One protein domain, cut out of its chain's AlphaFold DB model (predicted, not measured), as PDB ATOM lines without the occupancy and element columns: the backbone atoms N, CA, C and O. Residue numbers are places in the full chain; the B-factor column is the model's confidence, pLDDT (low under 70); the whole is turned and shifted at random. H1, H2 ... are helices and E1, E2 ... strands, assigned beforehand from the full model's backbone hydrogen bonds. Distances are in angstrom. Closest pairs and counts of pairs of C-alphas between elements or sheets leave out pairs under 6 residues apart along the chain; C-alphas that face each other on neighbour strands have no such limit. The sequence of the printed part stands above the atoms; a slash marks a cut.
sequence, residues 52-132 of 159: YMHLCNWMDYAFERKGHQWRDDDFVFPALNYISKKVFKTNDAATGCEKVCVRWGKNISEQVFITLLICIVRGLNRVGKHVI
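Overview. This is residues 52 to 132 of the 159 residues of an uncharacterized protein of Phytophthora cactorum (UniProt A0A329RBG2). Picture an open arch: a small antiparallel ribbon of two strands, E1 and E2, and the looser chain leading from it to the short helix H2 make a long beam, while H1 forms one leg at one end and the longer H3 slants away from the ribbon, past H2, as the other. The two legs are apart, and H1 touches neither of the other helices. The 81 printed residues hold three named helices and two named strands, in the order H1, E1, H2, E2, H3, and the class is mixed, helices and strands. The whole is only just loose, close to compact, with a radius of gyration of the C-alphas of 14.3 A, and its outline is elongated, spanning 41 by 26 by 20 A.

Along the chain. Find C-alpha 52 at (84.097, 152.720, 28.424); from there H1, residues 52 to 66, runs 20.1 A. Go on to C-alpha 78 at (76.557, 164.407, 18.228), where E1, residues 78 to 81, begins and covers 9.9 A. H2 follows at residues 85 to 88, 5.6 A long. E2 takes residues 101 to 107 and runs 13.3 A. Last comes H3, residues 110 to 127, which runs 26.2 A to C-alpha 127 at (61.863, 162.110, 41.347).

Arrangement. Look first at H1, which is apart from H2, E2 and H3. Next set E1 beside E2: they are antiparallel neighbours, with 137 degrees between their directions, and C-alphas 80 and 102 face each other at 4.9 A. There you will find N 79 and O 106 at 2.8 A and N 103 and O 79 at 2.8 A, both within hydrogen-bond range. From E1 look to H3: two pairs of their C-alphas are within 8 A, the closest those of Leu 80 and Val 112, 6.9 A apart. H3 touches H2 with residues 115 to 119 alone, and the closest C-alphas, those of Lys 85 and Thr 115, are 7.0 A apart. In H1 and H3 every O i to N i+4 pair is within hydrogen-bond range; H2 is too short for such a pair.

Size, cuts and confidence. The two C-alphas farthest apart are those of Asp 72 and Asn 91, at 41.9 A. The printed part, residues 52 to 132, has no cut. The links H1 to E1, 11 residues, and H2 to E2, 12 residues, are long; those from E1 to H2 and from E2 to H3 are tight. The mean pLDDT of the printed part is 85.2; look for values under 70 at residues 90 to 92 and 126 to 132, of which 126 and 127 belong to H3.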
ATOM      1  N   TYR A  52      84.036 153.573  29.609       79.44
ATOM      2  CA  TYR A  52      84.097 152.720  28.424       79.44
ATOM      3  C   TYR A  52      82.802 151.927  28.217       79.44
ATOM      4  O   TYR A  52      82.237 151.969  27.133       79.44
ATOM      5  N   MET A  53      82.271 151.284  29.262       85.81
ATOM      6  CA  MET A  53      81.005 150.552  29.164       85.81
ATOM      7  C   MET A  53      79.843 151.474  28.770       85.81
ATOM      8  O   MET A  53      79.053 151.134  27.896       85.81
ATOM      9  N   HIS A  54      79.749 152.667  29.365       86.81
ATOM     10  CA  HIS A  54      78.714 153.635  28.989       86.81
ATOM     11  C   HIS A  54      78.879 154.152  27.557       86.81
ATOM     12  O   HIS A  54      77.878 154.411  26.891       86.81
ATOM     13  N   LEU A  55      80.120 154.278  27.083       89.88
ATOM     14  CA  LEU A  55      80.414 154.632  25.702       89.88
ATOM     15  C   LEU A  55      79.965 153.532  24.739       89.88
ATOM     16  O   LEU A  55      79.255 153.838  23.788       89.88
ATOM     17  N   CYS A  56      80.310 152.270  25.007       91.19
ATOM     18  CA  CYS A  56      79.856 151.126  24.214       91.19
ATOM     19  C   CYS A  56      78.326 151.066  24.160       91.19
ATOM     20  O   CYS A  56      77.757 151.101  23.076       91.19
ATOM     21  N   ASN A  57      77.656 151.140  25.314       93.75
ATOM     22  CA  ASN A  57      76.193 151.133  25.381       93.75
ATOM     23  C   ASN A  57      75.559 152.282  24.577       93.75
ATOM     24  O   ASN A  57      74.481 152.126  24.006       93.75
ATOM     25  N   TRP A  58      76.202 153.454  24.544       93.81
ATOM     26  CA  TRP A  58      75.763 154.571  23.710       93.81
ATOM     27  C   TRP A  58      75.948 154.281  22.213       93.81
ATOM     28  O   TRP A  58      75.020 154.525  21.438       93.81
ATOM     29  N   MET A  59      77.108 153.753  21.814       94.75
ATOM     30  CA  MET A  59      77.403 153.381  20.425       94.75
ATOM     31  C   MET A  59      76.402 152.341  19.907       94.75
ATOM     32  O   MET A  59      75.845 152.525  18.821       94.75
ATOM     33  N   ASP A  60      76.111 151.321  20.717       96.25
ATOM     34  CA  ASP A  60      75.141 150.265  20.419       96.25
ATOM     35  C   ASP A  60      73.725 150.838  20.323       96.25
ATOM     36  O   ASP A  60      73.018 150.611  19.345       96.25
ATOM     37  N   TYR A  61      73.319 151.680  21.280       95.50
ATOM     38  CA  TYR A  61      72.015 152.343  21.237       95.50
ATOM     39  C   TYR A  61      71.837 153.200  19.974       95.50
ATOM     40  O   TYR A  61      70.768 153.187  19.356       95.50
ATOM     41  N   ALA A  62      72.858 153.962  19.580       95.06
ATOM     42  CA  ALA A  62      72.821 154.775  18.370       95.06
ATOM     43  C   ALA A  62      72.659 153.910  17.110       95.06
ATOM     44  O   ALA A  62      71.846 154.235  16.242       95.06
ATOM     45  N   PHE A  63      73.368 152.787  17.036       95.56
ATOM     46  CA  PHE A  63      73.242 151.846  15.930       95.56
ATOM     47  C   PHE A  63      71.863 151.167  15.921       95.56
ATOM     48  O   PHE A  63      71.087 151.338  14.983       95.56
ATOM     49  N   GLU A  64      71.504 150.471  16.998       96.88
ATOM     50  CA  GLU A  64      70.315 149.617  17.057       96.88
ATOM     51  C   GLU A  64      69.002 150.402  17.087       96.88
ATOM     52  O   GLU A  64      68.012 150.012  16.470       96.88
ATOM     53  N   ARG A  65      68.956 151.503  17.847       94.62
ATOM     54  CA  ARG A  65      67.707 152.241  18.107       94.62
ATOM     55  C   ARG A  65      67.563 153.491  17.261       94.62
ATOM     56  O   ARG A  65      66.440 153.976  17.110       94.62
ATOM     57  N   LYS A  66      68.665 154.049  16.754       92.31
ATOM     58  CA  LYS A  66      68.641 155.234  15.881       92.31
ATOM     59  C   LYS A  66      69.049 154.932  14.442       92.31
ATOM     60  O   LYS A  66      68.930 155.833  13.616       92.31
ATOM     61  N   GLY A  67      69.467 153.700  14.135       94.25
ATOM     62  CA  GLY A  67      69.890 153.302  12.793       94.25
ATOM     63  C   GLY A  67      71.146 154.033  12.322       94.25
ATOM     64  O   GLY A  67      71.356 154.160  11.118       94.25
ATOM     65  N   HIS A  68      71.941 154.583  13.248       95.69
ATOM     66  CA  HIS A  68      73.129 155.352  12.895       95.69
ATOM     67  C   HIS A  68      74.249 154.415  12.457       95.69
ATOM     68  O   HIS A  68      74.624 153.505  13.190       95.69
ATOM     69  N   GLN A  69      74.795 154.650  11.267       95.56
ATOM     70  CA  GLN A  69      75.959 153.926  10.770       95.56
ATOM     71  C   GLN A  69      77.209 154.740  11.080       95.56
ATOM     72  O   GLN A  69      77.450 155.759  10.435       95.56
ATOM     73  N   TRP A  70      77.973 154.278  12.069       94.00
ATOM     74  CA  TRP A  70      79.197 154.935  12.510       94.00
ATOM     75  C   TRP A  70      80.252 154.988  11.402       94.00
ATOM     76  O   TRP A  70      80.496 154.000  10.707       94.00
ATOM     77  N   ARG A  71      80.887 156.151  11.272       94.94
ATOM     78  CA  ARG A  71      82.020 156.422  10.382       94.94
ATOM     79  C   ARG A  71      83.192 156.975  11.184       94.94
ATOM     80  O   ARG A  71      82.996 157.539  12.257       94.94
ATOM     81  N   ASP A  72      84.402 156.855  10.650       92.75
ATOM     82  CA  ASP A  72      85.619 157.311  11.339       92.75
ATOM     83  C   ASP A  72      85.632 158.826  11.607       92.75
ATOM     84  O   ASP A  72      86.262 159.285  12.560       92.75
ATOM     85  N   ASP A  73      84.928 159.613  10.790       94.00
ATOM     86  CA  ASP A  73      84.802 161.066  10.919       94.00
ATOM     87  C   ASP A  73      83.614 161.512  11.791       94.00
ATOM     88  O   ASP A  73      83.390 162.715  11.970       94.00
ATOM     89  N   ASP A  74      82.858 160.572  12.367       94.56
ATOM     90  CA  ASP A  74      81.720 160.907  13.211       94.56
ATOM     91  C   ASP A  74      82.136 161.497  14.560       94.56
ATOM     92  O   ASP A  74      83.040 161.042  15.267       94.56
ATOM     93  N   PHE A  75      81.344 162.470  15.003       94.88
ATOM     94  CA  PHE A  75      81.373 162.894  16.391       94.88
ATOM     95  C   PHE A  75      80.652 161.866  17.261       94.88
ATOM     96  O   PHE A  75      79.427 161.756  17.218       94.88
ATOM     97  N   VAL A  76      81.412 161.188  18.122       92.75
ATOM     98  CA  VAL A  76      80.892 160.232  19.115       92.75
ATOM     99  C   VAL A  76      79.794 160.851  19.992       92.75
ATOM    100  O   VAL A  76      78.825 160.182  20.341       92.75
ATOM    101  N   PHE A  77      79.901 162.151  20.292       93.00
ATOM    102  CA  PHE A  77      78.850 162.938  20.944       93.00
ATOM    103  C   PHE A  77      78.240 163.947  19.958       93.00
ATOM    104  O   PHE A  77      78.720 165.080  19.843       93.00
ATOM    105  N   PRO A  78      77.182 163.558  19.231       94.69
ATOM    106  CA  PRO A  78      76.557 164.407  18.228       94.69
ATOM    107  C   PRO A  78      75.783 165.574  18.853       94.69
ATOM    108  O   PRO A  78      75.395 165.564  20.026       94.69
ATOM    109  N   ALA A  79      75.495 166.586  18.041       95.25
ATOM    110  CA  ALA A  79      74.694 167.727  18.442       95.25
ATOM    111  C   ALA A  79      73.278 167.302  18.849       95.25
ATOM    112  O   ALA A  79      72.674 166.405  18.262       95.25
ATOM    113  N   LEU A  80      72.714 168.004  19.832       94.06
ATOM    114  CA  LEU A  80      71.350 167.787  20.298       94.06
ATOM    115  C   LEU A  80      70.498 169.020  20.006       94.06
ATOM    116  O   LEU A  80      70.886 170.150  20.309       94.06
ATOM    117  N   ASN A  81      69.318 168.796  19.439       91.12
ATOM    118  CA  ASN A  81      68.312 169.827  19.216       91.12
ATOM    119  C   ASN A  81      67.172 169.714  20.231       91.12
ATOM    120  O   ASN A  81      66.950 168.662  20.821       91.12
ATOM    121  N   TYR A  82      66.408 170.803  20.362       90.81
ATOM    122  CA  TYR A  82      65.142 170.854  21.108       90.81
ATOM    123  C   TYR A  82      65.242 170.534  22.609       90.81
ATOM    124  O   TYR A  82      64.226 170.244  23.239       90.81
ATOM    125  N   ILE A  83      66.432 170.662  23.206       89.88
ATOM    126  CA  ILE A  83      66.563 170.686  24.667       89.88
ATOM    127  C   ILE A  83      65.876 171.951  25.194       89.88
ATOM    128  O   ILE A  83      66.214 173.074  24.809       89.88
ATOM    129  N   SER A  84      64.898 171.776  26.076       86.19
ATOM    130  CA  SER A  84      64.089 172.870  26.598       86.19
ATOM    131  C   SER A  84      64.702 173.466  27.858       86.19
ATOM    132  O   SER A  84      64.759 172.830  28.904       86.19
ATOM    133  N   LYS A  85      65.053 174.754  27.795       83.88
ATOM    134  CA  LYS A  85      65.450 175.546  28.974       83.88
ATOM    135  C   LYS A  85      64.265 175.959  29.853       83.88
ATOM    136  O   LYS A  85      64.473 176.540  30.915       83.88
ATOM    137  N   LYS A  86      63.016 175.710  29.430       78.62
ATOM    138  CA  LYS A  86      61.825 176.143  30.186       78.62
ATOM    139  C   LYS A  86      61.792 175.526  31.586       78.62
ATOM    140  O   LYS A  86      61.432 176.211  32.536       78.62
ATOM    141  N   VAL A  87      62.293 174.299  31.723       75.06
ATOM    142  CA  VAL A  87      62.371 173.561  32.996       75.06
ATOM    143  C   VAL A  87      63.304 174.202  34.029       75.06
ATOM    144  O   VAL A  87      63.276 173.844  35.206       75.06
ATOM    145  N   PHE A  88      64.123 175.174  33.613       75.00
ATOM    146  CA  PHE A  88      64.944 175.968  34.529       75.00
ATOM    147  C   PHE A  88      64.108 176.967  35.322       75.00
ATOM    148  O   PHE A  88      64.491 177.338  36.425       75.00
ATOM    149  N   LYS A  89      62.973 177.401  34.762       71.00
ATOM    150  CA  LYS A  89      62.111 178.442  35.331       71.00
ATOM    151  C   LYS A  89      60.783 177.903  35.856       71.00
ATOM    152  O   LYS A  89      60.069 178.635  36.529       71.00
ATOM    153  N   THR A  90      60.435 176.656  35.543       68.38
ATOM    154  CA  THR A  90      59.152 176.055  35.919       68.38
ATOM    155  C   THR A  90      59.338 174.890  36.892       68.38
ATOM    156  O   THR A  90      60.337 174.168  36.847       68.38
ATOM    157  N   ASN A  91      58.349 174.682  37.765       68.00
ATOM    158  CA  ASN A  91      58.237 173.487  38.616       68.00
ATOM    159  C   ASN A  91      57.447 172.351  37.940       68.00
ATOM    160  O   ASN A  91      57.071 171.390  38.597       68.00
ATOM    161  N   ASP A  92      57.209 172.468  36.632       69.00
ATOM    162  CA  ASP A  92      56.519 171.470  35.813       69.00
ATOM    163  C   ASP A  92      57.238 170.110  35.854       69.00
ATOM    164  O   ASP A  92      58.460 170.067  35.968       69.00
ATOM    165  N   ALA A  93      56.498 169.009  35.718       74.69
ATOM    166  CA  ALA A  93      57.020 167.645  35.689       74.69
ATOM    167  C   ALA A  93      57.937 167.374  34.483       74.69
ATOM    168  O   ALA A  93      58.725 166.429  34.516       74.69
ATOM    169  N   ALA A  94      57.887 168.218  33.448       79.44
ATOM    170  CA  ALA A  94      58.774 168.131  32.295       79.44
ATOM    171  C   ALA A  94      60.263 168.130  32.702       79.44
ATOM    172  O   ALA A  94      60.741 168.993  33.444       79.44
ATOM    173  N   THR A  95      61.004 167.167  32.164       81.00
ATOM    174  CA  THR A  95      62.462 167.006  32.249       81.00
ATOM    175  C   THR A  95      63.204 167.979  31.338       81.00
ATOM    176  O   THR A  95      64.349 168.325  31.612       81.00
ATOM    177  N   GLY A  96      62.557 168.447  30.267       84.06
ATOM    178  CA  GLY A  96      63.147 169.330  29.263       84.06
ATOM    179  C   GLY A  96      63.869 168.572  28.150       84.06
ATOM    180  O   GLY A  96      64.437 169.205  27.258       84.06
ATOM    181  N   CYS A  97      63.824 167.237  28.193       88.44
ATOM    182  CA  CYS A  97      64.454 166.335  27.235       88.44
ATOM    183  C   CYS A  97      63.444 165.600  26.325       88.44
ATOM    184  O   CYS A  97      63.848 164.812  25.477       88.44
ATOM    185  N   GLU A  98      62.140 165.864  26.452       88.94
ATOM    186  CA  GLU A  98      61.059 165.087  25.818       88.94
ATOM    187  C   GLU A  98      61.093 165.112  24.287       88.94
ATOM    188  O   GLU A  98      60.672 164.163  23.635       88.94
ATOM    189  N   LYS A  99      61.559 166.220  23.707       90.19
ATOM    190  CA  LYS A  99      61.579 166.442  22.252       90.19
ATOM    191  C   LYS A  99      62.984 166.388  21.666       90.19
ATOM    192  O   LYS A  99      63.191 166.842  20.545       90.19
ATOM    193  N   VAL A 100      63.958 165.909  22.439       91.06
ATOM    194  CA  VAL A 100      65.363 165.974  22.046       91.06
ATOM    195  C   VAL A 100      65.619 165.084  20.845       91.06
ATOM    196  O   VAL A 100      65.303 163.896  20.850       91.06
ATOM    197  N   CYS A 101      66.239 165.674  19.827       91.44
ATOM    198  CA  CYS A 101      66.654 164.965  18.627       91.44
ATOM    199  C   CYS A 101      68.171 165.002  18.497       91.44
ATOM    200  O   CYS A 101      68.797 166.043  18.715       91.44
ATOM    201  N   VAL A 102      68.736 163.874  18.077       92.94
ATOM    202  CA  VAL A 102      70.151 163.758  17.733       92.94
ATOM    203  C   VAL A 102      70.379 164.315  16.328       92.94
ATOM    204  O   VAL A 102      69.606 164.042  15.412       92.94
ATOM    205  N   ARG A 103      71.434 165.112  16.161       93.94
ATOM    206  CA  ARG A 103      71.901 165.646  14.882       93.94
ATOM    207  C   ARG A 103      73.312 165.152  14.601       93.94
ATOM    208  O   ARG A 103      74.287 165.724  15.081       93.94
ATOM    209  N   TRP A 104      73.375 164.101  13.793       94.12
ATOM    210  CA  TRP A 104      74.609 163.501  13.291       94.12
ATOM    211  C   TRP A 104      75.422 164.488  12.437       94.12
ATOM    212  O   TRP A 104      74.883 165.472  11.920       94.12
ATOM    213  N   GLY A 105      76.732 164.253  12.325       92.69
ATOM    214  CA  GLY A 105      77.658 165.093  11.551       92.69
ATOM    215  C   GLY A 105      78.004 166.452  12.177       92.69
ATOM    216  O   GLY A 105      78.732 167.243  11.581       92.69
ATOM    217  N   LYS A 106      77.498 166.763  13.375       93.81
ATOM    218  CA  LYS A 106      77.882 167.957  14.142       93.81
ATOM    219  C   LYS A 106      78.203 167.572  15.571       93.81
ATOM    220  O   LYS A 106      77.494 166.757  16.147       93.81
ATOM    221  N   ASN A 107      79.214 168.206  16.151       94.88
ATOM    222  CA  ASN A 107      79.548 168.014  17.556       94.88
ATOM    223  C   ASN A 107      78.559 168.760  18.466       94.88
ATOM    224  O   ASN A 107      78.012 169.808  18.094       94.88
ATOM    225  N   ILE A 108      78.345 168.249  19.676       94.56
ATOM    226  CA  ILE A 108      77.588 168.953  20.709       94.56
ATOM    227  C   ILE A 108      78.300 170.251  21.111       94.56
ATOM    228  O   ILE A 108      79.507 170.282  21.339       94.56
ATOM    229  N   SER A 109      77.549 171.351  21.209       92.00
ATOM    230  CA  SER A 109      78.105 172.602  21.725       92.00
ATOM    231  C   SER A 109      78.142 172.592  23.249       92.00
ATOM    232  O   SER A 109      77.266 172.019  23.903       92.00
ATOM    233  N   GLU A 110      79.112 173.297  23.832       88.25
ATOM    234  CA  GLU A 110      79.243 173.427  25.288       88.25
ATOM    235  C   GLU A 110      77.939 173.905  25.941       88.25
ATOM    236  O   GLU A 110      77.488 173.353  26.944       88.25
ATOM    237  N   GLN A 111      77.272 174.889  25.333       87.50
ATOM    238  CA  GLN A 111      76.022 175.428  25.857       87.50
ATOM    239  C   GLN A 111      74.892 174.388  25.876       87.50
ATOM    240  O   GLN A 111      74.071 174.394  26.801       87.50
ATOM    241  N   VAL A 112      74.819 173.517  24.866       90.25
ATOM    242  CA  VAL A 112      73.831 172.431  24.787       90.25
ATOM    243  C   VAL A 112      74.163 171.346  25.807       90.25
ATOM    244  O   VAL A 112      73.270 170.915  26.533       90.25
ATOM    245  N   PHE A 113      75.439 170.986  25.941       88.19
ATOM    246  CA  PHE A 113      75.917 170.040  26.947       88.19
ATOM    247  C   PHE A 113      75.587 170.500  28.376       88.19
ATOM    248  O   PHE A 113      74.951 169.768  29.131       88.19
ATOM    249  N   ILE A 114      75.912 171.749  28.727       86.00
ATOM    250  CA  ILE A 114      75.568 172.337  30.034       86.00
ATOM    251  C   ILE A 114      74.051 172.316  30.259       86.00
ATOM    252  O   ILE A 114      73.585 171.971  31.343       86.00
ATOM    253  N   THR A 115      73.268 172.653  29.230       87.62
ATOM    254  CA  THR A 115      71.801 172.654  29.324       87.62
ATOM    255  C   THR A 115      71.265 171.252  29.628       87.62
ATOM    256  O   THR A 115      70.440 171.107  30.529       87.62
ATOM    257  N   LEU A 116      71.759 170.227  28.926       88.19
ATOM    258  CA  LEU A 116      71.379 168.827  29.131       88.19
ATOM    259  C   LEU A 116      71.636 168.375  30.572       88.19
ATOM    260  O   LEU A 116      70.761 167.788  31.205       88.19
ATOM    261  N   LEU A 117      72.819 168.676  31.103       84.56
ATOM    262  CA  LEU A 117      73.213 168.280  32.454       84.56
ATOM    263  C   LEU A 117      72.309 168.886  33.524       84.56
ATOM    264  O   LEU A 117      71.880 168.192  34.445       84.56
ATOM    265  N   ILE A 118      71.973 170.168  33.381       81.56
ATOM    266  CA  ILE A 118      71.062 170.844  34.307       81.56
ATOM    267  C   ILE A 118      69.669 170.210  34.236       81.56
ATOM    268  O   ILE A 118      69.054 169.991  35.280       81.56
ATOM    269  N   CYS A 119      69.179 169.861  33.040       83.56
ATOM    270  CA  CYS A 119      67.917 169.133  32.885       83.56
ATOM    271  C   CYS A 119      67.941 167.778  33.615       83.56
ATOM    272  O   CYS A 119      67.023 167.488  34.383       83.56
ATOM    273  N   ILE A 120      69.008 166.985  33.451       81.38
ATOM    274  CA  ILE A 120      69.165 165.674  34.107       81.38
ATOM    275  C   ILE A 120      69.163 165.822  35.634       81.38
ATOM    276  O   ILE A 120      68.372 165.168  36.310       81.38
ATOM    277  N   VAL A 121      69.986 166.717  36.190       77.06
ATOM    278  CA  VAL A 121      70.091 166.895  37.650       77.06
ATOM    279  C   VAL A 121      68.802 167.456  38.252       77.06
ATOM    280  O   VAL A 121      68.403 167.054  39.346       77.06
ATOM    281  N   ARG A 122      68.095 168.352  37.553       76.44
ATOM    282  CA  ARG A 122      66.767 168.811  37.997       76.44
ATOM    283  C   ARG A 122      65.739 167.683  37.965       76.44
ATOM    284  O   ARG A 122      64.952 167.576  38.901       76.44
ATOM    285  N   GLY A 123      65.770 166.830  36.940       76.12
ATOM    286  CA  GLY A 123      64.949 165.621  36.875       76.12
ATOM    287  C   GLY A 123      65.202 164.695  38.068       76.12
ATOM    288  O   GLY A 123      64.262 164.342  38.776       76.12
ATOM    289  N   LEU A 124      66.469 164.384  38.358       73.81
ATOM    290  CA  LEU A 124      66.860 163.549  39.500       73.81
ATOM    291  C   LEU A 124      66.415 164.149  40.847       73.81
ATOM    292  O   LEU A 124      65.864 163.430  41.675       73.81
ATOM    293  N   ASN A 125      66.560 165.468  41.039       70.00
ATOM    294  CA  ASN A 125      66.104 166.173  42.251       70.00
ATOM    295  C   ASN A 125      64.596 166.041  42.489       70.00
ATOM    296  O   ASN A 125      64.170 166.039  43.641       70.00
ATOM    297  N   ARG A 126      63.784 165.970  41.428       69.19
ATOM    298  CA  ARG A 126      62.319 165.904  41.546       69.19
ATOM    299  C   ARG A 126      61.807 164.509  41.852       69.19
ATOM    300  O   ARG A 126      60.891 164.375  42.652       69.19
ATOM    301  N   VAL A 127      62.368 163.487  41.206       64.56
ATOM    302  CA  VAL A 127      61.863 162.110  41.347       64.56
ATOM    303  C   VAL A 127      62.250 161.512  42.708       64.56
ATOM    304  O   VAL A 127      61.746 160.457  43.071       64.56
ATOM    305  N   GLY A 128      63.127 162.173  43.478       57.06
ATOM    306  CA  GLY A 128      63.535 161.705  44.805       57.06
ATOM    307  C   GLY A 128      64.210 160.334  44.760       57.06
ATOM    308  O   GLY A 128      64.221 159.620  45.757       57.06
ATOM    309  N   LYS A 129      64.738 159.935  43.591       56.56
ATOM    310  CA  LYS A 129      65.455 158.670  43.461       56.56
ATOM    311  C   LYS A 129      66.720 158.764  44.296       56.56
ATOM    312  O   LYS A 129      67.547 159.643  44.060       56.56
ATOM    313  N   HIS A 130      66.861 157.832  45.228       54.72
ATOM    314  CA  HIS A 130      68.095 157.621  45.961       54.72
ATOM    315  C   HIS A 130      69.141 157.069  44.982       54.72
ATOM    316  O   HIS A 130      69.202 155.869  44.715       54.72
ATOM    317  N   VAL A 131      69.901 157.969  44.364       58.59
ATOM    318  CA  VAL A 131      71.085 157.615  43.584       58.59
ATOM    319  C   VAL A 131      72.255 157.611  44.567       58.59
ATOM    320  O   VAL A 131      72.444 158.575  45.302       58.59
ATOM    321  N   ILE A 132      73.013 156.516  44.622       52.03
ATOM    322  CA  ILE A 132      74.214 156.426  45.466       52.03
ATOM    323  C   ILE A 132      75.165 157.576  45.080       52.03
ATOM    324  O   ILE A 132      75.328 157.863  43.894       52.03
TER     325      ILE A 132